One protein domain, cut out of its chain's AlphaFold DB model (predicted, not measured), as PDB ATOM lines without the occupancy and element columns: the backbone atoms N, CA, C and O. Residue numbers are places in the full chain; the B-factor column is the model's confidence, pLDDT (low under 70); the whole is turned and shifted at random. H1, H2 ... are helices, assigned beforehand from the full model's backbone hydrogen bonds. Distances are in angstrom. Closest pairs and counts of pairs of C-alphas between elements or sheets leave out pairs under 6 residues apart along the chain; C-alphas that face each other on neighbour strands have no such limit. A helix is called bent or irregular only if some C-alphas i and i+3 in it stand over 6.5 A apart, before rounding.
ATOM      1  N   ASP A 770      69.322  22.029  10.082       78.00
ATOM      2  CA  ASP A 770      69.824  20.806  10.690       78.00
ATOM      3  C   ASP A 770      71.051  20.248   9.924       78.00
ATOM      4  O   ASP A 770      71.769  19.398  10.452       78.00
ATOM      5  N   GLN A 771      71.340  20.754   8.713       75.12
ATOM      6  CA  GLN A 771      72.613  20.566   7.999       75.12
ATOM      7  C   GLN A 771      73.652  21.624   8.405       75.12
ATOM      8  O   GLN A 771      74.805  21.265   8.627       75.12
ATOM      9  N   VAL A 772      73.260  22.895   8.592       79.44
ATOM     10  CA  VAL A 772      74.158  23.936   9.140       79.44
ATOM     11  C   VAL A 772      74.718  23.514  10.500       79.44
ATOM     12  O   VAL A 772      75.918  23.629  10.723       79.44
ATOM     13  N   ILE A 773      73.888  22.947  11.384       82.25
ATOM     14  CA  ILE A 773      74.352  22.408  12.673       82.25
ATOM     15  C   ILE A 773      75.391  21.287  12.490       82.25
ATOM     16  O   ILE A 773      76.331  21.219  13.277       82.25
ATOM     17  N   ARG A 774      75.261  20.428  11.465       79.69
ATOM     18  CA  ARG A 774      76.248  19.366  11.190       79.69
ATOM     19  C   ARG A 774      77.592  19.972  10.814       79.69
ATOM     20  O   ARG A 774      78.526  19.807  11.584       79.69
ATOM     21  N   TYR A 775      77.658  20.789   9.761       77.88
ATOM     22  CA  TYR A 775      78.928  21.403   9.342       77.88
ATOM     23  C   TYR A 775      79.555  22.272  10.437       77.88
ATOM     24  O   TYR A 775      80.773  22.323  10.547       77.88
ATOM     25  N   THR A 776      78.749  22.897  11.297       84.56
ATOM     26  CA  THR A 776      79.237  23.607  12.485       84.56
ATOM     27  C   THR A 776      79.857  22.672  13.528       84.56
ATOM     28  O   THR A 776      80.922  22.993  14.059       84.56
ATOM     29  N   ASN A 777      79.251  21.515  13.813       82.50
ATOM     30  CA  ASN A 777      79.846  20.499  14.688       82.50
ATOM     31  C   ASN A 777      81.119  19.905  14.066       82.50
ATOM     32  O   ASN A 777      82.120  19.769  14.762       82.50
ATOM     33  N   ASP A 778      81.095  19.611  12.766       78.38
ATOM     34  CA  ASP A 778      82.216  19.019  12.039       78.38
ATOM     35  C   ASP A 778      83.415  20.002  12.002       78.38
ATOM     36  O   ASP A 778      84.535  19.644  12.362       78.38
ATOM     37  N   LEU A 779      83.180  21.288  11.693       81.25
ATOM     38  CA  LEU A 779      84.195  22.353  11.792       81.25
ATOM     39  C   LEU A 779      84.722  22.533  13.223       81.25
ATOM     40  O   LEU A 779      85.904  22.821  13.408       81.25
ATOM     41  N   THR A 780      83.866  22.370  14.238       84.69
ATOM     42  CA  THR A 780      84.283  22.446  15.649       84.69
ATOM     43  C   THR A 780      85.172  21.257  16.023       84.69
ATOM     44  O   THR A 780      86.197  21.461  16.664       84.69
ATOM     45  N   HIS A 781      84.848  20.046  15.553       81.81
ATOM     46  CA  HIS A 781      85.692  18.862  15.729       81.81
ATOM     47  C   HIS A 781      87.096  19.080  15.156       81.81
ATOM     48  O   HIS A 781      88.073  18.816  15.850       81.81
ATOM     49  N   GLU A 782      87.222  19.631  13.943       78.00
ATOM     50  CA  GLU A 782      88.549  19.897  13.372       78.00
ATOM     51  C   GLU A 782      89.298  21.025  14.085       78.00
ATOM     52  O   GLU A 782      90.507  20.909  14.272       78.00
ATOM     53  N   ILE A 783      88.602  22.067  14.560       81.88
ATOM     54  CA  ILE A 783      89.185  23.107  15.426       81.88
ATOM     55  C   ILE A 783      89.753  22.503  16.722       81.88
ATOM     56  O   ILE A 783      90.859  22.870  17.118       81.88
ATOM     57  N   ASP A 784      89.018  21.592  17.363       80.94
ATOM     58  CA  ASP A 784      89.421  20.933  18.613       80.94
ATOM     59  C   ASP A 784      90.471  19.831  18.381       80.94
ATOM     60  O   ASP A 784      91.262  19.518  19.275       80.94
ATOM     61  N   ALA A 785      90.533  19.266  17.171       77.12
ATOM     62  CA  ALA A 785      91.559  18.314  16.773       77.12
ATOM     63  C   ALA A 785      92.932  18.977  16.565       77.12
ATOM     64  O   ALA A 785      93.952  18.281  16.668       77.12
ATOM     65  N   LEU A 786      93.006  20.284  16.263       72.88
ATOM     66  CA  LEU A 786      94.274  20.991  16.013       72.88
ATOM     67  C   LEU A 786      95.264  20.827  17.185       72.88
ATOM     68  O   LEU A 786      94.861  20.771  18.347       72.88
ATOM     69  N   PRO A 787      96.581  20.696  16.921       66.25
ATOM     70  CA  PRO A 787      97.545  20.486  17.995       66.25
ATOM     71  C   PRO A 787      97.633  21.757  18.836       66.25
ATOM     72  O   PRO A 787      97.790  22.837  18.276       66.25
ATOM     73  N   SER A 788      97.612  21.644  20.162       59.22
ATOM     74  CA  SER A 788      97.716  22.782  21.084       59.22
ATOM     75  C   SER A 788      99.136  23.369  21.142       59.22
ATOM     76  O   SER A 788      99.805  23.355  22.178       59.22
ATOM     77  N   TRP A 789      99.615  23.904  20.013       58.44
ATOM     78  CA  TRP A 789     100.865  24.653  19.923       58.44
ATOM     79  C   TRP A 789     100.794  25.835  20.880       58.44
ATOM     80  O   TRP A 789      99.981  26.749  20.744       58.44
ATOM     81  N   ASN A 790     101.610  25.765  21.924       48.69
ATOM     82  CA  ASN A 790     101.371  26.565  23.106       48.69
ATOM     83  C   ASN A 790     101.803  28.015  22.843       48.69
ATOM     84  O   ASN A 790     102.993  28.302  22.714       48.69
ATOM     85  N   MET A 791     100.828  28.928  22.765       52.28
ATOM     86  CA  MET A 791     101.051  30.369  22.548       52.28
ATOM     87  C   MET A 791     101.963  30.984  23.629       52.28
ATOM     88  O   MET A 791     102.611  32.003  23.398       52.28
ATOM     89  N   PRO A 803     105.076  27.188  14.250       65.31
ATOM     90  CA  PRO A 803     104.443  27.872  13.112       65.31
ATOM     91  C   PRO A 803     103.189  28.680  13.504       65.31
ATOM     92  O   PRO A 803     102.106  28.558  12.929       65.31
ATOM     93  N   LEU A 804     103.355  29.538  14.507       72.75
ATOM     94  CA  LEU A 804     102.368  30.390  15.170       72.75
ATOM     95  C   LEU A 804     101.478  31.197  14.204       72.75
ATOM     96  O   LEU A 804     100.282  31.360  14.456       72.75
ATOM     97  N   VAL A 805     102.028  31.651  13.071       73.44
ATOM     98  CA  VAL A 805     101.265  32.361  12.028       73.44
ATOM     99  C   VAL A 805     100.317  31.409  11.290       73.44
ATOM    100  O   VAL A 805      99.136  31.716  11.148       73.44
ATOM    101  N   ALA A 806     100.808  30.242  10.860       73.88
ATOM    102  CA  ALA A 806     100.023  29.248  10.125       73.88
ATOM    103  C   ALA A 806      98.938  28.599  11.005       73.88
ATOM    104  O   ALA A 806      97.808  28.413  10.560       73.88
ATOM    105  N   TYR A 807      99.250  28.338  12.278       77.38
ATOM    106  CA  TYR A 807      98.279  27.901  13.286       77.38
ATOM    107  C   TYR A 807      97.138  28.902  13.459       77.38
ATOM    108  O   TYR A 807      95.964  28.542  13.385       77.38
ATOM    109  N   THR A 808      97.488  30.176  13.657       80.38
ATOM    110  CA  THR A 808      96.491  31.226  13.862       80.38
ATOM    111  C   THR A 808      95.628  31.421  12.618       80.38
ATOM    112  O   THR A 808      94.409  31.505  12.742       80.38
ATOM    113  N   LEU A 809      96.230  31.406  11.423       82.31
ATOM    114  CA  LEU A 809      95.505  31.433  10.152       82.31
ATOM    115  C   LEU A 809      94.482  30.291  10.050       82.31
ATOM    116  O   LEU A 809      93.323  30.562   9.752       82.31
ATOM    117  N   LEU A 810      94.871  29.047  10.345       81.12
ATOM    118  CA  LEU A 810      93.972  27.891  10.252       81.12
ATOM    119  C   LEU A 810      92.798  27.993  11.244       81.12
ATOM    120  O   LEU A 810      91.644  27.762  10.879       81.12
ATOM    121  N   HIS A 811      93.067  28.432  12.479       83.81
ATOM    122  CA  HIS A 811      92.020  28.722  13.464       83.81
ATOM    123  C   HIS A 811      91.057  29.838  13.022       83.81
ATOM    124  O   HIS A 811      89.877  29.786  13.388       83.81
ATOM    125  N   VAL A 812      91.542  30.827  12.261       85.69
ATOM    126  CA  VAL A 812      90.743  31.923  11.690       85.69
ATOM    127  C   VAL A 812      89.924  31.452  10.484       85.69
ATOM    128  O   VAL A 812      88.724  31.708  10.457       85.69
ATOM    129  N   GLN A 813      90.522  30.719   9.539       85.31
ATOM    130  CA  GLN A 813      89.856  30.159   8.353       85.31
ATOM    131  C   GLN A 813      88.664  29.269   8.740       85.31
ATOM    132  O   GLN A 813      87.539  29.529   8.315       85.31
ATOM    133  N   LEU A 814      88.871  28.286   9.626       84.69
ATOM    134  CA  LEU A 814      87.805  27.372  10.058       84.69
ATOM    135  C   LEU A 814      86.633  28.117  10.726       84.69
ATOM    136  O   LEU A 814      85.470  27.800  10.479       84.69
ATOM    137  N   ARG A 815      86.921  29.168  11.511       87.75
ATOM    138  CA  ARG A 815      85.898  30.048  12.112       87.75
ATOM    139  C   ARG A 815      85.221  30.957  11.086       87.75
ATOM    140  O   ARG A 815      84.029  31.234  11.213       87.75
ATOM    141  N   GLN A 816      85.943  31.396  10.058       86.00
ATOM    142  CA  GLN A 816      85.410  32.225   8.977       86.00
ATOM    143  C   GLN A 816      84.342  31.489   8.159       86.00
ATOM    144  O   GLN A 816      83.402  32.141   7.715       86.00
ATOM    145  N   TYR A 817      84.399  30.156   8.039       84.56
ATOM    146  CA  TYR A 817      83.344  29.361   7.388       84.56
ATOM    147  C   TYR A 817      82.054  29.254   8.221       84.56
ATOM    148  O   TYR A 817      80.961  29.185   7.657       84.56
ATOM    149  N   MET A 818      82.140  29.325   9.554       86.25
ATOM    150  CA  MET A 818      80.964  29.293  10.445       86.25
ATOM    151  C   MET A 818      80.075  30.542  10.275       86.25
ATOM    152  O   MET A 818      78.855  30.476  10.437       86.25
ATOM    153  N   ILE A 819      80.679  31.682   9.924       83.81
ATOM    154  CA  ILE A 819      80.006  32.979   9.756       83.81
ATOM    155  C   ILE A 819      78.933  32.938   8.641       83.81
ATOM    156  O   ILE A 819      77.758  33.126   8.970       83.81
ATOM    157  N   PRO A 820      79.245  32.665   7.355       78.75
ATOM    158  CA  PRO A 820      78.249  32.638   6.281       78.75
ATOM    159  C   PRO A 820      77.234  31.498   6.429       78.75
ATOM    160  O   PRO A 820      76.082  31.683   6.048       78.75
ATOM    161  N   LEU A 821      77.607  30.358   7.028       82.56
ATOM    162  CA  LEU A 821      76.674  29.257   7.314       82.56
ATOM    163  C   LEU A 821      75.534  29.701   8.250       82.56
ATOM    164  O   LEU A 821      74.368  29.386   8.018       82.56
ATOM    165  N   HIS A 822      75.851  30.482   9.288       85.31
ATOM    166  CA  HIS A 822      74.861  30.970  10.253       85.31
ATOM    167  C   HIS A 822      74.209  32.314   9.872       85.31
ATOM    168  O   HIS A 822      73.140  32.640  10.399       85.31
ATOM    169  N   GLN A 823      74.786  33.087   8.945       82.88
ATOM    170  CA  GLN A 823      74.311  34.429   8.573       82.88
ATOM    171  C   GLN A 823      72.834  34.501   8.106       82.88
ATOM    172  O   GLN A 823      72.147  35.452   8.501       82.88
ATOM    173  N   PRO A 824      72.281  33.545   7.323       81.25
ATOM    174  CA  PRO A 824      70.861  33.557   6.952       81.25
ATOM    175  C   PRO A 824      69.947  33.382   8.172       81.25
ATOM    176  O   PRO A 824      68.972  34.113   8.351       81.25
ATOM    177  N   TYR A 825      70.305  32.456   9.061       82.75
ATOM    178  CA  TYR A 825      69.536  32.124  10.260       82.75
ATOM    179  C   TYR A 825      69.614  33.207  11.335       82.75
ATOM    180  O   TYR A 825      68.632  33.444  12.042       82.75
ATOM    181  N   LEU A 826      70.724  33.945  11.387       80.31
ATOM    182  CA  LEU A 826      70.866  35.129  12.226       80.31
ATOM    183  C   LEU A 826      69.836  36.222  11.874       80.31
ATOM    184  O   LEU A 826      69.316  36.886  12.769       80.31
ATOM    185  N   LYS A 827      69.459  36.373  10.594       74.44
ATOM    186  CA  LYS A 827      68.370  37.285  10.185       74.44
ATOM    187  C   LYS A 827      66.997  36.772  10.641       74.44
ATOM    188  O   LYS A 827      66.173  37.553  11.119       74.44
ATOM    189  N   LEU A 828      66.767  35.458  10.551       77.56
ATOM    190  CA  LEU A 828      65.511  34.808  10.954       77.56
ATOM    191  C   LEU A 828      65.312  34.734  12.481       77.56
ATOM    192  O   LEU A 828      64.180  34.597  12.946       77.56
ATOM    193  N   ARG A 829      66.379  34.877  13.278       76.69
ATOM    194  CA  ARG A 829      66.351  34.901  14.754       76.69
ATOM    195  C   ARG A 829      65.356  35.909  15.341       76.69
ATOM    196  O   ARG A 829      64.739  35.609  16.359       76.69
ATOM    197  N   LYS A 830      65.133  37.056  14.681       70.19
ATOM    198  CA  LYS A 830      64.117  38.052  15.091       70.19
ATOM    199  C   LYS A 830      62.673  37.527  15.029       70.19
ATOM    200  O   LYS A 830      61.797  38.112  15.653       70.19
ATOM    201  N   GLN A 831      62.423  36.471  14.254       72.25
ATOM    202  CA  GLN A 831      61.091  35.913  13.990       72.25
ATOM    203  C   GLN A 831      60.884  34.532  14.631       72.25
ATOM    204  O   GLN A 831      59.745  34.125  14.843       72.25
ATOM    205  N   ASN A 832      61.959  33.790  14.925       74.44
ATOM    206  CA  ASN A 832      61.882  32.425  15.445       74.44
ATOM    207  C   ASN A 832      63.038  32.117  16.414       74.44
ATOM    208  O   ASN A 832      64.218  32.268  16.086       74.44
ATOM    209  N   SER A 833      62.695  31.623  17.605       75.06
ATOM    210  CA  SER A 833      63.648  31.285  18.662       75.06
ATOM    211  C   SER A 833      64.535  30.067  18.361       75.06
ATOM    212  O   SER A 833      65.623  30.009  18.938       75.06
ATOM    213  N   LYS A 834      64.167  29.162  17.424       76.12
ATOM    214  CA  LYS A 834      64.989  27.992  16.995       76.12
ATOM    215  C   LYS A 834      66.432  28.396  16.662       76.12
ATOM    216  O   LYS A 834      67.373  27.647  16.913       76.12
ATOM    217  N   TYR A 835      66.617  29.606  16.139       81.44
ATOM    218  CA  TYR A 835      67.897  30.098  15.634       81.44
ATOM    219  C   TYR A 835      68.846  30.664  16.710       81.44
ATOM    220  O   TYR A 835      69.887  31.220  16.370       81.44
ATOM    221  N   GLN A 836      68.546  30.497  18.009       81.75
ATOM    222  CA  GLN A 836      69.412  30.952  19.114       81.75
ATOM    223  C   GLN A 836      70.841  30.402  19.042       81.75
ATOM    224  O   GLN A 836      71.798  31.122  19.309       81.75
ATOM    225  N   TYR A 837      70.992  29.136  18.652       85.38
ATOM    226  CA  TYR A 837      72.304  28.508  18.500       85.38
ATOM    227  C   TYR A 837      73.168  29.231  17.449       85.38
ATOM    228  O   TYR A 837      74.357  29.433  17.671       85.38
ATOM    229  N   SER A 838      72.562  29.734  16.367       86.94
ATOM    230  CA  SER A 838      73.277  30.519  15.346       86.94
ATOM    231  C   SER A 838      73.794  31.853  15.865       86.94
ATOM    232  O   SER A 838      74.896  32.249  15.506       86.94
ATOM    233  N   GLU A 839      73.027  32.534  16.717       85.25
ATOM    234  CA  GLU A 839      73.453  33.782  17.364       85.25
ATOM    235  C   GLU A 839      74.731  33.561  18.191       85.25
ATOM    236  O   GLU A 839      75.701  34.308  18.062       85.25
ATOM    237  N   ILE A 840      74.754  32.475  18.971       85.00
ATOM    238  CA  ILE A 840      75.873  32.101  19.844       85.00
ATOM    239  C   ILE A 840      77.109  31.695  19.026       85.00
ATOM    240  O   ILE A 840      78.205  32.181  19.303       85.00
ATOM    241  N   ILE A 841      76.955  30.836  18.011       88.00
ATOM    242  CA  ILE A 841      78.080  30.387  17.176       88.00
ATOM    243  C   ILE A 841      78.662  31.547  16.357       88.00
ATOM    244  O   ILE A 841      79.879  31.727  16.348       88.00
ATOM    245  N   TYR A 842      77.818  32.372  15.731       88.19
ATOM    246  CA  TYR A 842      78.255  33.527  14.937       88.19
ATOM    247  C   TYR A 842      79.031  34.542  15.792       88.19
ATOM    248  O   TYR A 842      80.088  35.023  15.376       88.19
ATOM    249  N   TYR A 843      78.554  34.824  17.013       87.19
ATOM    250  CA  TYR A 843      79.281  35.660  17.971       87.19
ATOM    251  C   TYR A 843      80.619  35.037  18.393       87.19
ATOM    252  O   TYR A 843      81.649  35.710  18.329       87.19
ATOM    253  N   ASN A 844      80.625  33.760  18.795       88.12
ATOM    254  CA  ASN A 844      81.839  33.068  19.235       88.12
ATOM    255  C   ASN A 844      82.911  33.052  18.134       88.12
ATOM    256  O   ASN A 844      84.062  33.382  18.414       88.12
ATOM    257  N   ALA A 845      82.538  32.743  16.889       89.25
ATOM    258  CA  ALA A 845      83.452  32.745  15.748       89.25
ATOM    259  C   ALA A 845      84.063  34.137  15.504       89.25
ATOM    260  O   ALA A 845      85.284  34.260  15.403       89.25
ATOM    261  N   ALA A 846      83.241  35.194  15.477       88.00
ATOM    262  CA  ALA A 846      83.716  36.565  15.282       88.00
ATOM    263  C   ALA A 846      84.627  37.045  16.431       88.00
ATOM    264  O   ALA A 846      85.690  37.611  16.173       88.00
ATOM    265  N   ARG A 847      84.249  36.781  17.690       85.75
ATOM    266  CA  ARG A 847      85.049  37.118  18.882       85.75
ATOM    267  C   ARG A 847      86.397  36.401  18.873       85.75
ATOM    268  O   ARG A 847      87.426  37.036  19.086       85.75
ATOM    269  N   ASP A 848      86.401  35.090  18.649       86.75
ATOM    270  CA  ASP A 848      87.623  34.285  18.690       86.75
ATOM    271  C   ASP A 848      88.639  34.740  17.637       86.75
ATOM    272  O   ASP A 848      89.828  34.810  17.940       86.75
ATOM    273  N   ILE A 849      88.188  35.106  16.430       86.94
ATOM    274  CA  ILE A 849      89.063  35.654  15.383       86.94
ATOM    275  C   ILE A 849      89.729  36.964  15.846       86.94
ATOM    276  O   ILE A 849      90.923  37.142  15.610       86.94
ATOM    277  N   VAL A 850      89.017  37.857  16.548       83.69
ATOM    278  CA  VAL A 850      89.624  39.077  17.125       83.69
ATOM    279  C   VAL A 850      90.644  38.721  18.214       83.69
ATOM    280  O   VAL A 850      91.757  39.238  18.202       83.69
ATOM    281  N   LEU A 851      90.318  37.787  19.115       83.62
ATOM    282  CA  LEU A 851      91.231  37.334  20.179       83.62
ATOM    283  C   LEU A 851      92.485  36.617  19.645       83.62
ATOM    284  O   LEU A 851      93.518  36.602  20.312       83.62
ATOM    285  N   LEU A 852      92.403  36.008  18.462       84.31
ATOM    286  CA  LEU A 852      93.530  35.394  17.760       84.31
ATOM    287  C   LEU A 852      94.461  36.453  17.144       84.31
ATOM    288  O   LEU A 852      95.678  36.366  17.309       84.31
ATOM    289  N   HIS A 853      93.904  37.492  16.514       81.88
ATOM    290  CA  HIS A 853      94.690  38.611  15.979       81.88
ATOM    291  C   HIS A 853      95.332  39.470  17.082       81.88
ATOM    292  O   HIS A 853      96.473  39.902  16.926       81.88
ATOM    293  N   ASP A 854      94.655  39.668  18.215       80.06
ATOM    294  CA  ASP A 854      95.198  40.419  19.355       80.06
ATOM    295  C   ASP A 854      96.395  39.694  20.011       80.06
ATOM    296  O   ASP A 854      97.368  40.337  20.393       80.06
ATOM    297  N   LYS A 855      96.401  38.352  20.036       79.44
ATOM    298  CA  LYS A 855      97.568  37.561  20.480       79.44
ATOM    299  C   LYS A 855      98.764  37.694  19.537       79.44
ATOM    300  O   LYS A 855      99.880  37.911  20.006       79.44
ATOM    301  N   LEU A 856      98.541  37.625  18.219       78.75
ATOM    302  CA  LEU A 856      99.601  37.887  17.235       78.75
ATOM    303  C   LEU A 856     100.159  39.312  17.380       78.75
ATOM    304  O   LEU A 856     101.374  39.505  17.313       78.75
ATOM    305  N   TYR A 857      99.288  40.291  17.646       77.12
ATOM    306  CA  TYR A 857      99.665  41.676  17.926       77.12
ATOM    307  C   TYR A 857     100.540  41.797  19.184       77.12
ATOM    308  O   TYR A 857     101.583  42.452  19.132       77.12
ATOM    309  N   GLU A 858     100.158  41.155  20.296       79.12
ATOM    310  CA  GLU A 858     100.951  41.102  21.539       79.12
ATOM    311  C   GLU A 858     102.332  40.455  21.311       79.12
ATOM    312  O   GLU A 858     103.325  40.883  21.899       79.12
ATOM    313  N   GLN A 859     102.417  39.489  20.393       75.44
ATOM    314  CA  GLN A 859     103.656  38.837  19.944       75.44
ATOM    315  C   GLN A 859     104.412  39.631  18.852       75.44
ATOM    316  O   GLN A 859     105.430  39.166  18.337       75.44
ATOM    317  N   GLY A 860     103.937  40.826  18.480       72.31
ATOM    318  CA  GLY A 860     104.560  41.721  17.496       72.31
ATOM    319  C   GLY A 860     104.368  41.328  16.023       72.31
ATOM    320  O   GLY A 860     104.860  42.033  15.138       72.31
ATOM    321  N   MET A 861     103.650  40.243  15.726       73.19
ATOM    322  CA  MET A 861     103.465  39.741  14.363       73.19
ATOM    323  C   MET A 861     102.200  40.308  13.715       73.19
ATOM    324  O   MET A 861     101.090  40.121  14.198       73.19
ATOM    325  N   ARG A 862     102.374  40.996  12.580       73.38
ATOM    326  CA  ARG A 862     101.292  41.692  11.853       73.38
ATOM    327  C   ARG A 862     101.083  41.208  10.414       73.38
ATOM    328  O   ARG A 862     100.251  41.769   9.707       73.38
ATOM    329  N   SER A 863     101.823  40.192   9.964       74.62
ATOM    330  CA  SER A 863     101.758  39.679   8.584       74.62
ATOM    331  C   SER A 863     100.335  39.285   8.173       74.62
ATOM    332  O   SER A 863      99.908  39.613   7.068       74.62
ATOM    333  N   LEU A 864      99.571  38.669   9.081       77.38
ATOM    334  CA  LEU A 864      98.186  38.256   8.847       77.38
ATOM    335  C   LEU A 864      97.254  39.458   8.573       77.38
ATOM    336  O   LEU A 864      96.538  39.453   7.573       77.38
ATOM    337  N   ASN A 865      97.352  40.529   9.372       76.31
ATOM    338  CA  ASN A 865      96.543  41.757   9.252       76.31
ATOM    339  C   ASN A 865      96.820  42.552   7.959       76.31
ATOM    340  O   ASN A 865      95.992  43.361   7.541       76.31
ATOM    341  N   PHE A 866      97.991  42.366   7.336       76.25
ATOM    342  CA  PHE A 866      98.301  42.943   6.022       76.25
ATOM    343  C   PHE A 866      97.877  42.034   4.860       76.25
ATOM    344  O   PHE A 866      97.666  42.512   3.747       76.25
ATOM    345  N   LEU A 867      97.756  40.725   5.095       76.94
ATOM    346  CA  LEU A 867      97.296  39.775   4.087       76.94
ATOM    347  C   LEU A 867      95.772  39.759   3.947       76.94
ATOM    348  O   LEU A 867      95.295  39.619   2.822       76.94
ATOM    349  N   ARG A 868      95.019  39.855   5.050       80.31
ATOM    350  CA  ARG A 868      93.586  39.511   5.144       80.31
ATOM    351  C   ARG A 868      92.784  40.631   5.814       80.31
ATOM    352  O   ARG A 868      93.300  41.320   6.688       80.31
ATOM    353  N   GLU A 869      91.514  40.802   5.438       79.38
ATOM    354  CA  GLU A 869      90.655  41.879   5.977       79.38
ATOM    355  C   GLU A 869      89.807  41.437   7.190       79.38
ATOM    356  O   GLU A 869      88.856  42.110   7.589       79.38
ATOM    357  N   ASP A 870      90.200  40.329   7.832       81.94
ATOM    358  CA  ASP A 870      89.459  39.680   8.920       81.94
ATOM    359  C   ASP A 870      89.121  40.625  10.081       81.94
ATOM    360  O   ASP A 870      88.022  40.538  10.620       81.94
ATOM    361  N   ALA A 871      90.018  41.539  10.471       78.38
ATOM    362  CA  ALA A 871      89.787  42.474  11.580       78.38
ATOM    363  C   ALA A 871      88.641  43.468  11.302       78.38
ATOM    364  O   ALA A 871      87.829  43.748  12.184       78.38
ATOM    365  N   LEU A 872      88.529  43.954  10.060       79.56
ATOM    366  CA  LEU A 872      87.440  44.831   9.624       79.56
ATOM    367  C   LEU A 872      86.131  44.040   9.490       79.56
ATOM    368  O   LEU A 872      85.095  44.436  10.028       79.56
ATOM    369  N   THR A 873      86.188  42.882   8.828       82.88
ATOM    370  CA  THR A 873      85.031  41.998   8.627       82.88
ATOM    371  C   THR A 873      84.455  41.512   9.957       82.88
ATOM    372  O   THR A 873      83.238  41.515  10.149       82.88
ATOM    373  N   THR A 874      85.307  41.136  10.916       82.75
ATOM    374  CA  THR A 874      84.860  40.710  12.249       82.75
ATOM    375  C   THR A 874      84.340  41.864  13.089       82.75
ATOM    376  O   THR A 874      83.331  41.657  13.753       82.75
ATOM    377  N   ALA A 875      84.898  43.077  13.006       81.44
ATOM    378  CA  ALA A 875      84.317  44.252  13.665       81.44
ATOM    379  C   ALA A 875      82.870  44.524  13.212       81.44
ATOM    380  O   ALA A 875      81.978  44.704  14.045       81.44
ATOM    381  N   ILE A 876      82.614  44.472  11.900       84.00
ATOM    382  CA  ILE A 876      81.270  44.646  11.328       84.00
ATOM    383  C   ILE A 876      80.339  43.502  11.768       84.00
ATOM    384  O   ILE A 876      79.213  43.754  12.199       84.00
ATOM    385  N   ASN A 877      80.807  42.250  11.728       85.88
ATOM    386  CA  ASN A 877      80.016  41.084  12.133       85.88
ATOM    387  C   ASN A 877      79.690  41.074  13.636       85.88
ATOM    388  O   ASN A 877      78.553  40.781  14.008       85.88
ATOM    389  N   LEU A 878      80.654  41.438  14.487       85.06
ATOM    390  CA  LEU A 878      80.506  41.558  15.939       85.06
ATOM    391  C   LEU A 878      79.503  42.665  16.292       85.06
ATOM    392  O   LEU A 878      78.605  42.453  17.109       85.06
ATOM    393  N   CYS A 879      79.593  43.814  15.614       84.19
ATOM    394  CA  CYS A 879      78.596  44.876  15.709       84.19
ATOM    395  C   CYS A 879      77.207  44.374  15.285       84.19
ATOM    396  O   CYS A 879      76.236  44.543  16.021       84.19
ATOM    397  N   SER A 880      77.109  43.694  14.137       84.81
ATOM    398  CA  SER A 880      75.843  43.198  13.588       84.81
ATOM    399  C   SER A 880      75.119  42.230  14.531       84.81
ATOM    400  O   SER A 880      73.923  42.406  14.756       84.81
ATOM    401  N   VAL A 881      75.822  41.259  15.136       84.44
ATOM    402  CA  VAL A 881      75.208  40.320  16.095       84.44
ATOM    403  C   VAL A 881      74.857  40.991  17.427       84.44
ATOM    404  O   VAL A 881      73.777  40.745  17.962       84.44
ATOM    405  N   THR A 882      75.693  41.903  17.937       81.81
ATOM    406  CA  THR A 882      75.414  42.605  19.206       81.81
ATOM    407  C   THR A 882      74.174  43.495  19.115       81.81
ATOM    408  O   THR A 882      73.361  43.518  20.038       81.81
ATOM    409  N   MET A 883      73.967  44.163  17.976       79.94
ATOM    410  CA  MET A 883      72.789  45.008  17.728       79.94
ATOM    411  C   MET A 883      71.463  44.223  17.625       79.94
ATOM    412  O   MET A 883      70.398  44.835  17.529       79.94
ATOM    413  N   LEU A 884      71.494  42.883  17.652       76.38
ATOM    414  CA  LEU A 884      70.297  42.038  17.773       76.38
ATOM    415  C   LEU A 884      69.885  41.790  19.232       76.38
ATOM    416  O   LEU A 884      68.747  41.385  19.473       76.38
ATOM    417  N   GLN A 885      70.783  42.018  20.195       74.38
ATOM    418  CA  GLN A 885      70.535  41.746  21.609       74.38
ATOM    419  C   GLN A 885      69.838  42.917  22.320       74.38
ATOM    420  O   GLN A 885      69.983  44.071  21.901       74.38
ATOM    421  N   PRO A 886      69.107  42.659  23.424       73.06
ATOM    422  CA  PRO A 886      68.563  43.713  24.275       73.06
ATOM    423  C   PRO A 886      69.650  44.676  24.773       73.06
ATOM    424  O   PRO A 886      70.768  44.262  25.089       73.06
ATOM    425  N   ARG A 887      69.302  45.964  24.889       67.88
ATOM    426  CA  ARG A 887      70.182  46.985  25.486       67.88
ATOM    427  C   ARG A 887      70.573  46.574  26.907       67.88
ATOM    428  O   ARG A 887      69.714  46.156  27.680       67.88
ATOM    429  N   GLY A 888      71.857  46.701  27.236       57.88
ATOM    430  CA  GLY A 888      72.408  46.259  28.523       57.88
ATOM    431  C   GLY A 888      72.700  44.754  28.639       57.88
ATOM    432  O   GLY A 888      72.914  44.273  29.750       57.88
ATOM    433  N   SER A 889      72.725  43.993  27.534       65.62
ATOM    434  CA  SER A 889      73.231  42.609  27.532       65.62
ATOM    435  C   SER A 889      74.707  42.568  27.954       65.62
ATOM    436  O   SER A 889      75.583  43.025  27.224       65.62
ATOM    437  N   THR A 890      75.001  42.000  29.125       54.78
ATOM    438  CA  THR A 890      76.364  41.902  29.688       54.78
ATOM    439  C   THR A 890      77.159  40.691  29.195       54.78
ATOM    440  O   THR A 890      78.315  40.516  29.575       54.78
ATOM    441  N   ASN A 891      76.568  39.837  28.354       52.22
ATOM    442  CA  ASN A 891      77.132  38.533  27.982       52.22
ATOM    443  C   ASN A 891      78.329  38.597  27.017       52.22
ATOM    444  O   ASN A 891      78.883  37.552  26.675       52.22
ATOM    445  N   MET A 892      78.691  39.781  26.514       53.22
ATOM    446  CA  MET A 892      79.630  39.925  25.400       53.22
ATOM    447  C   MET A 892      80.718  40.944  25.738       53.22
ATOM    448  O   MET A 892      80.434  42.091  26.077       53.22
ATOM    449  N   ILE A 893      81.975  40.496  25.682       52.09
ATOM    450  CA  ILE A 893      83.133  41.270  26.142       52.09
ATOM    451  C   ILE A 893      83.417  42.421  25.171       52.09
ATOM    452  O   ILE A 893      83.604  42.206  23.974       52.09
ATOM    453  N   MET A 894      83.468  43.635  25.717       51.69
ATOM    454  CA  MET A 894      83.765  44.873  25.004       51.69
ATOM    455  C   MET A 894      85.184  45.322  25.377       51.69
ATOM    456  O   MET A 894      85.410  45.784  26.493       51.69
ATOM    457  N   GLU A 895      86.148  45.164  24.468       55.19
ATOM    458  CA  GLU A 895      87.548  45.524  24.715       55.19
ATOM    459  C   GLU A 895      88.199  46.250  23.528       55.19
ATOM    460  O   GLU A 895      87.998  45.915  22.361       55.19
ATOM    461  N   ASP A 896      89.085  47.182  23.880       60.69
ATOM    462  CA  ASP A 896      89.947  48.012  23.023       60.69
ATOM    463  C   ASP A 896      90.804  47.211  22.009       60.69
ATOM    464  O   ASP A 896      91.252  47.740  20.990       60.69
ATOM    465  N   ARG A 897      90.953  45.893  22.236       69.75
ATOM    466  CA  ARG A 897      91.556  44.894  21.326       69.75
ATOM    467  C   ARG A 897      91.122  45.059  19.870       69.75
ATOM    468  O   ARG A 897      91.935  44.859  18.970       69.75
ATOM    469  N   LEU A 898      89.858  45.431  19.641       69.88
ATOM    470  CA  LEU A 898      89.302  45.623  18.301       69.88
ATOM    471  C   LEU A 898      90.154  46.597  17.470       69.88
ATOM    472  O   LEU A 898      90.552  46.264  16.358       69.88
ATOM    473  N   LEU A 899      90.480  47.769  18.026       70.81
ATOM    474  CA  LEU A 899      91.257  48.798  17.329       70.81
ATOM    475  C   LEU A 899      92.734  48.409  17.198       70.81
ATOM    476  O   LEU A 899      93.357  48.720  16.184       70.81
ATOM    477  N   ARG A 900      93.278  47.649  18.162       68.44
ATOM    478  CA  ARG A 900      94.644  47.095  18.081       68.44
ATOM    479  C   ARG A 900      94.814  46.161  16.880       68.44
ATOM    480  O   ARG A 900      95.863  46.168  16.243       68.44
ATOM    481  N   CYS A 901      93.773  45.404  16.534       64.69
ATOM    482  CA  CYS A 901      93.788  44.474  15.403       64.69
ATOM    483  C   CYS A 901      93.686  45.152  14.021       64.69
ATOM    484  O   CYS A 901      93.882  44.476  13.009       64.69
ATOM    485  N   GLY A 902      93.386  46.453  13.950       62.06
ATOM    486  CA  GLY A 902      93.227  47.175  12.685       62.06
ATOM    487  C   GLY A 902      94.489  47.187  11.814       62.06
ATOM    488  O   GLY A 902      95.619  47.110  12.304       62.06
ATOM    489  N   ASN A 903      94.297  47.310  10.499       62.16
ATOM    490  CA  ASN A 903      95.373  47.693   9.586       62.16
ATOM    491  C   ASN A 903      95.460  49.232   9.492       62.16
ATOM    492  O   ASN A 903      94.579  49.953   9.961       62.16
ATOM    493  N   ASN A 904      96.512  49.751   8.857       58.56
ATOM    494  CA  ASN A 904      96.729  51.197   8.730       58.56
ATOM    495  C   ASN A 904      95.928  51.835   7.559       58.56
ATOM    496  O   ASN A 904      96.369  52.837   6.992       58.56
ATOM    497  N   GLU A 905      94.793  51.262   7.138       70.31
ATOM    498  CA  GLU A 905      93.887  51.882   6.160       70.31
ATOM    499  C   GLU A 905      92.946  52.872   6.878       70.31
ATOM    500  O   GLU A 905      92.140  52.433   7.699       70.31
ATOM    501  N   PRO A 906      92.973  54.187   6.568       70.12
ATOM    502  CA  PRO A 906      92.176  55.178   7.302       70.12
ATOM    503  C   PRO A 906      90.670  54.887   7.304       70.12
ATOM    504  O   PRO A 906      90.009  55.056   8.324       70.12
ATOM    505  N   TRP A 907      90.136  54.389   6.184       73.19
ATOM    506  CA  TRP A 907      88.728  53.999   6.067       73.19
ATOM    507  C   TRP A 907      88.399  52.739   6.872       73.19
ATOM    508  O   TRP A 907      87.380  52.713   7.556       73.19
ATOM    509  N   GLY A 908      89.269  51.722   6.850       74.75
ATOM    510  CA  GLY A 908      89.101  50.514   7.663       74.75
ATOM    511  C   GLY A 908      89.100  50.840   9.157       74.75
ATOM    512  O   GLY A 908      88.169  50.470   9.870       74.75
ATOM    513  N   TYR A 909      90.078  51.631   9.605       78.25
ATOM    514  CA  TYR A 909      90.159  52.121  10.981       78.25
ATOM    515  C   TYR A 909      88.924  52.949  11.376       78.25
ATOM    516  O   TYR A 909      88.312  52.674  12.404       78.25
ATOM    517  N   SER A 910      88.486  53.895  10.537       80.38
ATOM    518  CA  SER A 910      87.285  54.712  10.787       80.38
ATOM    519  C   SER A 910      86.002  53.873  10.906       80.38
ATOM    520  O   SER A 910      85.187  54.118  11.801       80.38
ATOM    521  N   ILE A 911      85.836  52.834  10.079       81.94
ATOM    522  CA  ILE A 911      84.710  51.892  10.188       81.94
ATOM    523  C   ILE A 911      84.793  51.095  11.500       81.94
ATOM    524  O   ILE A 911      83.776  50.933  12.173       81.94
ATOM    525  N   MET A 912      85.983  50.644  11.908       82.00
ATOM    526  CA  MET A 912      86.180  49.918  13.172       82.00
ATOM    527  C   MET A 912      85.919  50.807  14.402       82.00
ATOM    528  O   MET A 912      85.239  50.369  15.330       82.00
ATOM    529  N   CYS A 913      86.358  52.069  14.384       80.69
ATOM    530  CA  CYS A 913      86.021  53.077  15.396       80.69
ATOM    531  C   CYS A 913      84.512  53.348  15.459       80.69
ATOM    532  O   CYS A 913      83.937  53.407  16.546       80.69
ATOM    533  N   SER A 914      83.851  53.452  14.304       84.25
ATOM    534  CA  SER A 914      82.400  53.661  14.213       84.25
ATOM    535  C   SER A 914      81.609  52.460  14.746       84.25
ATOM    536  O   SER A 914      80.629  52.635  15.469       84.25
ATOM    537  N   ALA A 915      82.056  51.237  14.440       84.06
ATOM    538  CA  ALA A 915      81.477  50.000  14.961       84.06
ATOM    539  C   ALA A 915      81.648  49.890  16.486       84.06
ATOM    540  O   ALA A 915      80.689  49.558  17.183       84.06
ATOM    541  N   LEU A 916      82.830  50.225  17.019       80.94
ATOM    542  CA  LEU A 916      83.074  50.253  18.464       80.94
ATOM    543  C   LEU A 916      82.214  51.315  19.167       80.94
ATOM    544  O   LEU A 916      81.564  51.001  20.159       80.94
ATOM    545  N   GLY A 917      82.127  52.535  18.630       81.00
ATOM    546  CA  GLY A 917      81.276  53.586  19.196       81.00
ATOM    547  C   GLY A 917      79.784  53.214  19.201       81.00
ATOM    548  O   GLY A 917      79.076  53.483  20.172       81.00
ATOM    549  N   LEU A 918      79.300  52.537  18.154       83.12
ATOM    550  CA  LEU A 918      77.920  52.043  18.099       83.12
ATOM    551  C   LEU A 918      77.661  50.929  19.131       83.12
ATOM    552  O   LEU A 918      76.614  50.931  19.781       83.12
ATOM    553  N   LEU A 919      78.626  50.022  19.327       79.94
ATOM    554  CA  LEU A 919      78.597  49.006  20.385       79.94
ATOM    555  C   LEU A 919      78.547  49.642  21.784       79.94
ATOM    556  O   LEU A 919      77.690  49.282  22.590       79.94
ATOM    557  N   GLU A 920      79.411  50.621  22.054       79.69
ATOM    558  CA  GLU A 920      79.473  51.346  23.330       79.69
ATOM    559  C   GLU A 920      78.155  52.064  23.663       79.69
ATOM    560  O   GLU A 920      77.672  51.999  24.796       79.69
ATOM    561  N   ALA A 921      77.526  52.682  22.659       81.56
ATOM    562  CA  ALA A 921      76.229  53.336  22.807       81.56
ATOM    563  C   ALA A 921      75.067  52.343  23.030       81.56
ATOM    564  O   ALA A 921      74.146  52.637  23.793       81.56
ATOM    565  N   HIS A 922      75.087  51.161  22.399       79.50
ATOM    566  CA  HIS A 922      74.039  50.135  22.566       79.50
ATOM    567  C   HIS A 922      74.148  49.366  23.891       79.50
ATOM    568  O   HIS A 922      73.131  49.005  24.491       79.50
ATOM    569  N   LEU A 923      75.375  49.157  24.374       75.00
ATOM    570  CA  LEU A 923      75.660  48.587  25.695       75.00
ATOM    571  C   LEU A 923      75.478  49.605  26.837       75.00
ATOM    572  O   LEU A 923      75.394  49.203  27.996       75.00
ATOM    573  N   GLY A 924      75.377  50.900  26.523       73.12
ATOM    574  CA  GLY A 924      75.178  51.976  27.498       73.12
ATOM    575  C   GLY A 924      76.442  52.367  28.272       73.12
ATOM    576  O   GLY A 924      76.336  52.986  29.328       73.12
ATOM    577  N   THR A 925      77.632  52.013  27.772       76.88
ATOM    578  CA  THR A 925      78.918  52.347  28.413       76.88
ATOM    579  C   THR A 925      79.346  53.790  28.138       76.88
ATOM    580  O   THR A 925      80.055  54.387  28.950       76.88
ATOM    581  N   LYS A 926      78.888  54.371  27.021       78.50
ATOM    582  CA  LYS A 926      79.030  55.791  26.660       78.50
ATOM    583  C   LYS A 926      77.722  56.301  26.052       78.50
ATOM    584  O   LYS A 926      76.915  55.512  25.561       78.50
ATOM    585  N   THR A 927      77.505  57.616  26.055       80.50
ATOM    586  CA  THR A 927      76.363  58.203  25.332       80.50
ATOM    587  C   THR A 927      76.643  58.241  23.819       80.50
ATOM    588  O   THR A 927      77.816  58.258  23.426       80.50
ATOM    589  N   PRO A 928      75.616  58.273  22.946       74.88
ATOM    590  CA  PRO A 928      75.811  58.311  21.493       74.88
ATOM    591  C   PRO A 928      76.642  59.508  21.006       74.88
ATOM    592  O   PRO A 928      77.330  59.416  19.991       74.88
ATOM    593  N   GLU A 929      76.598  60.627  21.724       74.00
ATOM    594  CA  GLU A 929      77.327  61.858  21.411       74.00
ATOM    595  C   GLU A 929      78.818  61.683  21.720       74.00
ATOM    596  O   GLU A 929      79.662  61.948  20.866       74.00
ATOM    597  N   VAL A 930      79.143  61.148  22.904       73.56
ATOM    598  CA  VAL A 930      80.525  60.827  23.299       73.56
ATOM    599  C   VAL A 930      81.115  59.757  22.378       73.56
ATOM    600  O   VAL A 930      82.251  59.894  21.931       73.56
ATOM    601  N   ALA A 931      80.338  58.725  22.037       70.88
ATOM    602  CA  ALA A 931      80.756  57.679  21.110       70.88
ATOM    603  C   ALA A 931      81.092  58.231  19.710       70.88
ATOM    604  O   ALA A 931      82.136  57.891  19.158       70.88
ATOM    605  N   LYS A 932      80.264  59.134  19.160       72.19
ATOM    606  CA  LYS A 932      80.541  59.820  17.882       72.19
ATOM    607  C   LYS A 932      81.798  60.692  17.941       72.19
ATOM    608  O   LYS A 932      82.594  60.669  17.008       72.19
ATOM    609  N   VAL A 933      82.002  61.441  19.029       66.94
ATOM    610  CA  VAL A 933      83.196  62.290  19.203       66.94
ATOM    611  C   VAL A 933      84.478  61.453  19.278       66.94
ATOM    612  O   VAL A 933      85.487  61.849  18.701       66.94
ATOM    613  N   LEU A 934      84.445  60.284  19.926       63.78
ATOM    614  CA  LEU A 934      85.587  59.365  19.956       63.78
ATOM    615  C   LEU A 934      85.818  58.663  18.607       63.78
ATOM    616  O   LEU A 934      86.964  58.527  18.191       63.78
ATOM    617  N   ALA A 935      84.756  58.275  17.893       60.19
ATOM    618  CA  ALA A 935      84.874  57.649  16.573       60.19
ATOM    619  C   ALA A 935      85.455  58.585  15.492       60.19
ATOM    620  O   ALA A 935      86.023  58.106  14.512       60.19
ATOM    621  N   ASN A 936      85.347  59.903  15.695       57.88
ATOM    622  CA  ASN A 936      85.881  60.948  14.816       57.88
ATOM    623  C   ASN A 936      87.328  61.376  15.148       57.88
ATOM    624  O   ASN A 936      87.817  62.345  14.565       57.88
ATOM    625  N   GLN A 937      88.021  60.712  16.080       56.50
ATOM    626  CA  GLN A 937      89.438  60.995  16.335       56.50
ATOM    627  C   GLN A 937      90.310  60.507  15.170       56.50
ATOM    628  O   GLN A 937      90.072  59.434  14.610       56.50
TER     629      GLN A 937
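AT A GLANCE: This is residues 770 to 791 and 803 to 937 of the 1020 residues of the protein "C6 zinc finger domain containing protein" of Ustilaginoidea virens (UniProt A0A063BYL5). The domain is a flat slab of helices: H2, H3 and H5 make an up-and-down bundle of three helices in the middle, their centres forming a triangle, with H1 packed on H2 at one side and, at the other side, H7 packed on H5 and H8 packed on H7. Two very short helices complete it: H4 near one end of the bundle, and H6 packed between H3 and H7, reached by a long winding link from H5. The printed part has 157 residues with eight named helices, H1 to H8 in that order along the chain, and no named strand; the class is all helix. It is compact, with a radius of gyration of the C-alphas of 16.1 A, and spans 46 by 43 by 24 A along its main axes.

IN THESE COORDINATES: H1 is residues 770 to 785, 22.7 A from first to last C-alpha, and begins at C-alpha 770 at (69.824, 20.806, 10.690). H2, residues 804 to 828, is 37.4 A long; it has a kink of 40 degrees near residue 822 and is irregular, with C-alphas 821 and 824 7.2 A apart. H3, residues 833 to 858, is the longest helix with 26 residues and 38.7 A; it is irregular too, with C-alphas 834 and 837 7.5 A apart, and ends at C-alpha 858 at (100.951, 41.102, 21.539). H4 is residues 863 to 867, and H5 is residues 870 to 882, 17.7 A long. H6 is residues 897 to 900. H7, residues 906 to 923, is 25.6 A long. H8, residues 928 to 935, is 10.3 A long and ends at C-alpha 935 at (84.874, 57.649, 16.573).

HOW THE PARTS SIT: H2, H3 and H5 form an up and down bundle, each helix running against the one before it. H2 and H3 are a helical hairpin and touch closest at the C-alphas of Arg 815 and Ala 845, 5.1 A apart, at a shallow tilt of 26 degrees. H3 and H5 touch at Ala 846 and Thr 874, their closest C-alphas 5.3 A apart, opposite ways at a tilt of 36 degrees, only just steep. H2 touches H1 with residues 811 to 822 alone; the closest C-alphas, of Val 772 and Leu 821, are 6.2 A apart, and the two run opposite ways at a shallow tilt of 16 degrees. H5 and H7 touch and run the same way at a shallow tilt of 22 degrees, with the C-alphas of Cys 879 and Ala 915 closest at 5.9 A. H7 and H8 are a second helical hairpin, at a shallow tilt of 27 degrees, with the C-alphas of Gly 917 and Ala 931 closest at 4.5 A. H6 touches H3 at residues 850 to 857 alone, the C-alphas of Asp 854 and Arg 897 being closest at 6.1 A. It touches H7 at residues 909 to 916 alone, the C-alphas of Leu 899 and Met 912 being closest at 6.7 A. H4 is close to but not clearly touching H2, with the C-alphas of Val 805 and Leu 864 closest at 7.4 A. H1 and H8 are apart. In H4, H5, H7 and H8 every O i to N i+4 pair is within hydrogen-bond range, against 11 of 12 in H1, 13 of 21 in H2 and 20 of 22 in H3, while H6 is too short for such a pair.

THE WHOLE: The two C-alphas farthest apart, of Pro 787 and Glu 929, are 46.2 A apart. Residues 792 to 802 are cut out, in the link from H1 to H2, and C-alphas 791 and 803 are 10.3 A apart across the cut. Of the links printed whole, that from H5 to H6 is long, with 14 residues, 883 to 896, and the others are tight. The mean pLDDT of the printed part is 76.5; it is under 70 at residues 787 to 791, 803, 887 to 898, 900 to 904 and 933 to 937.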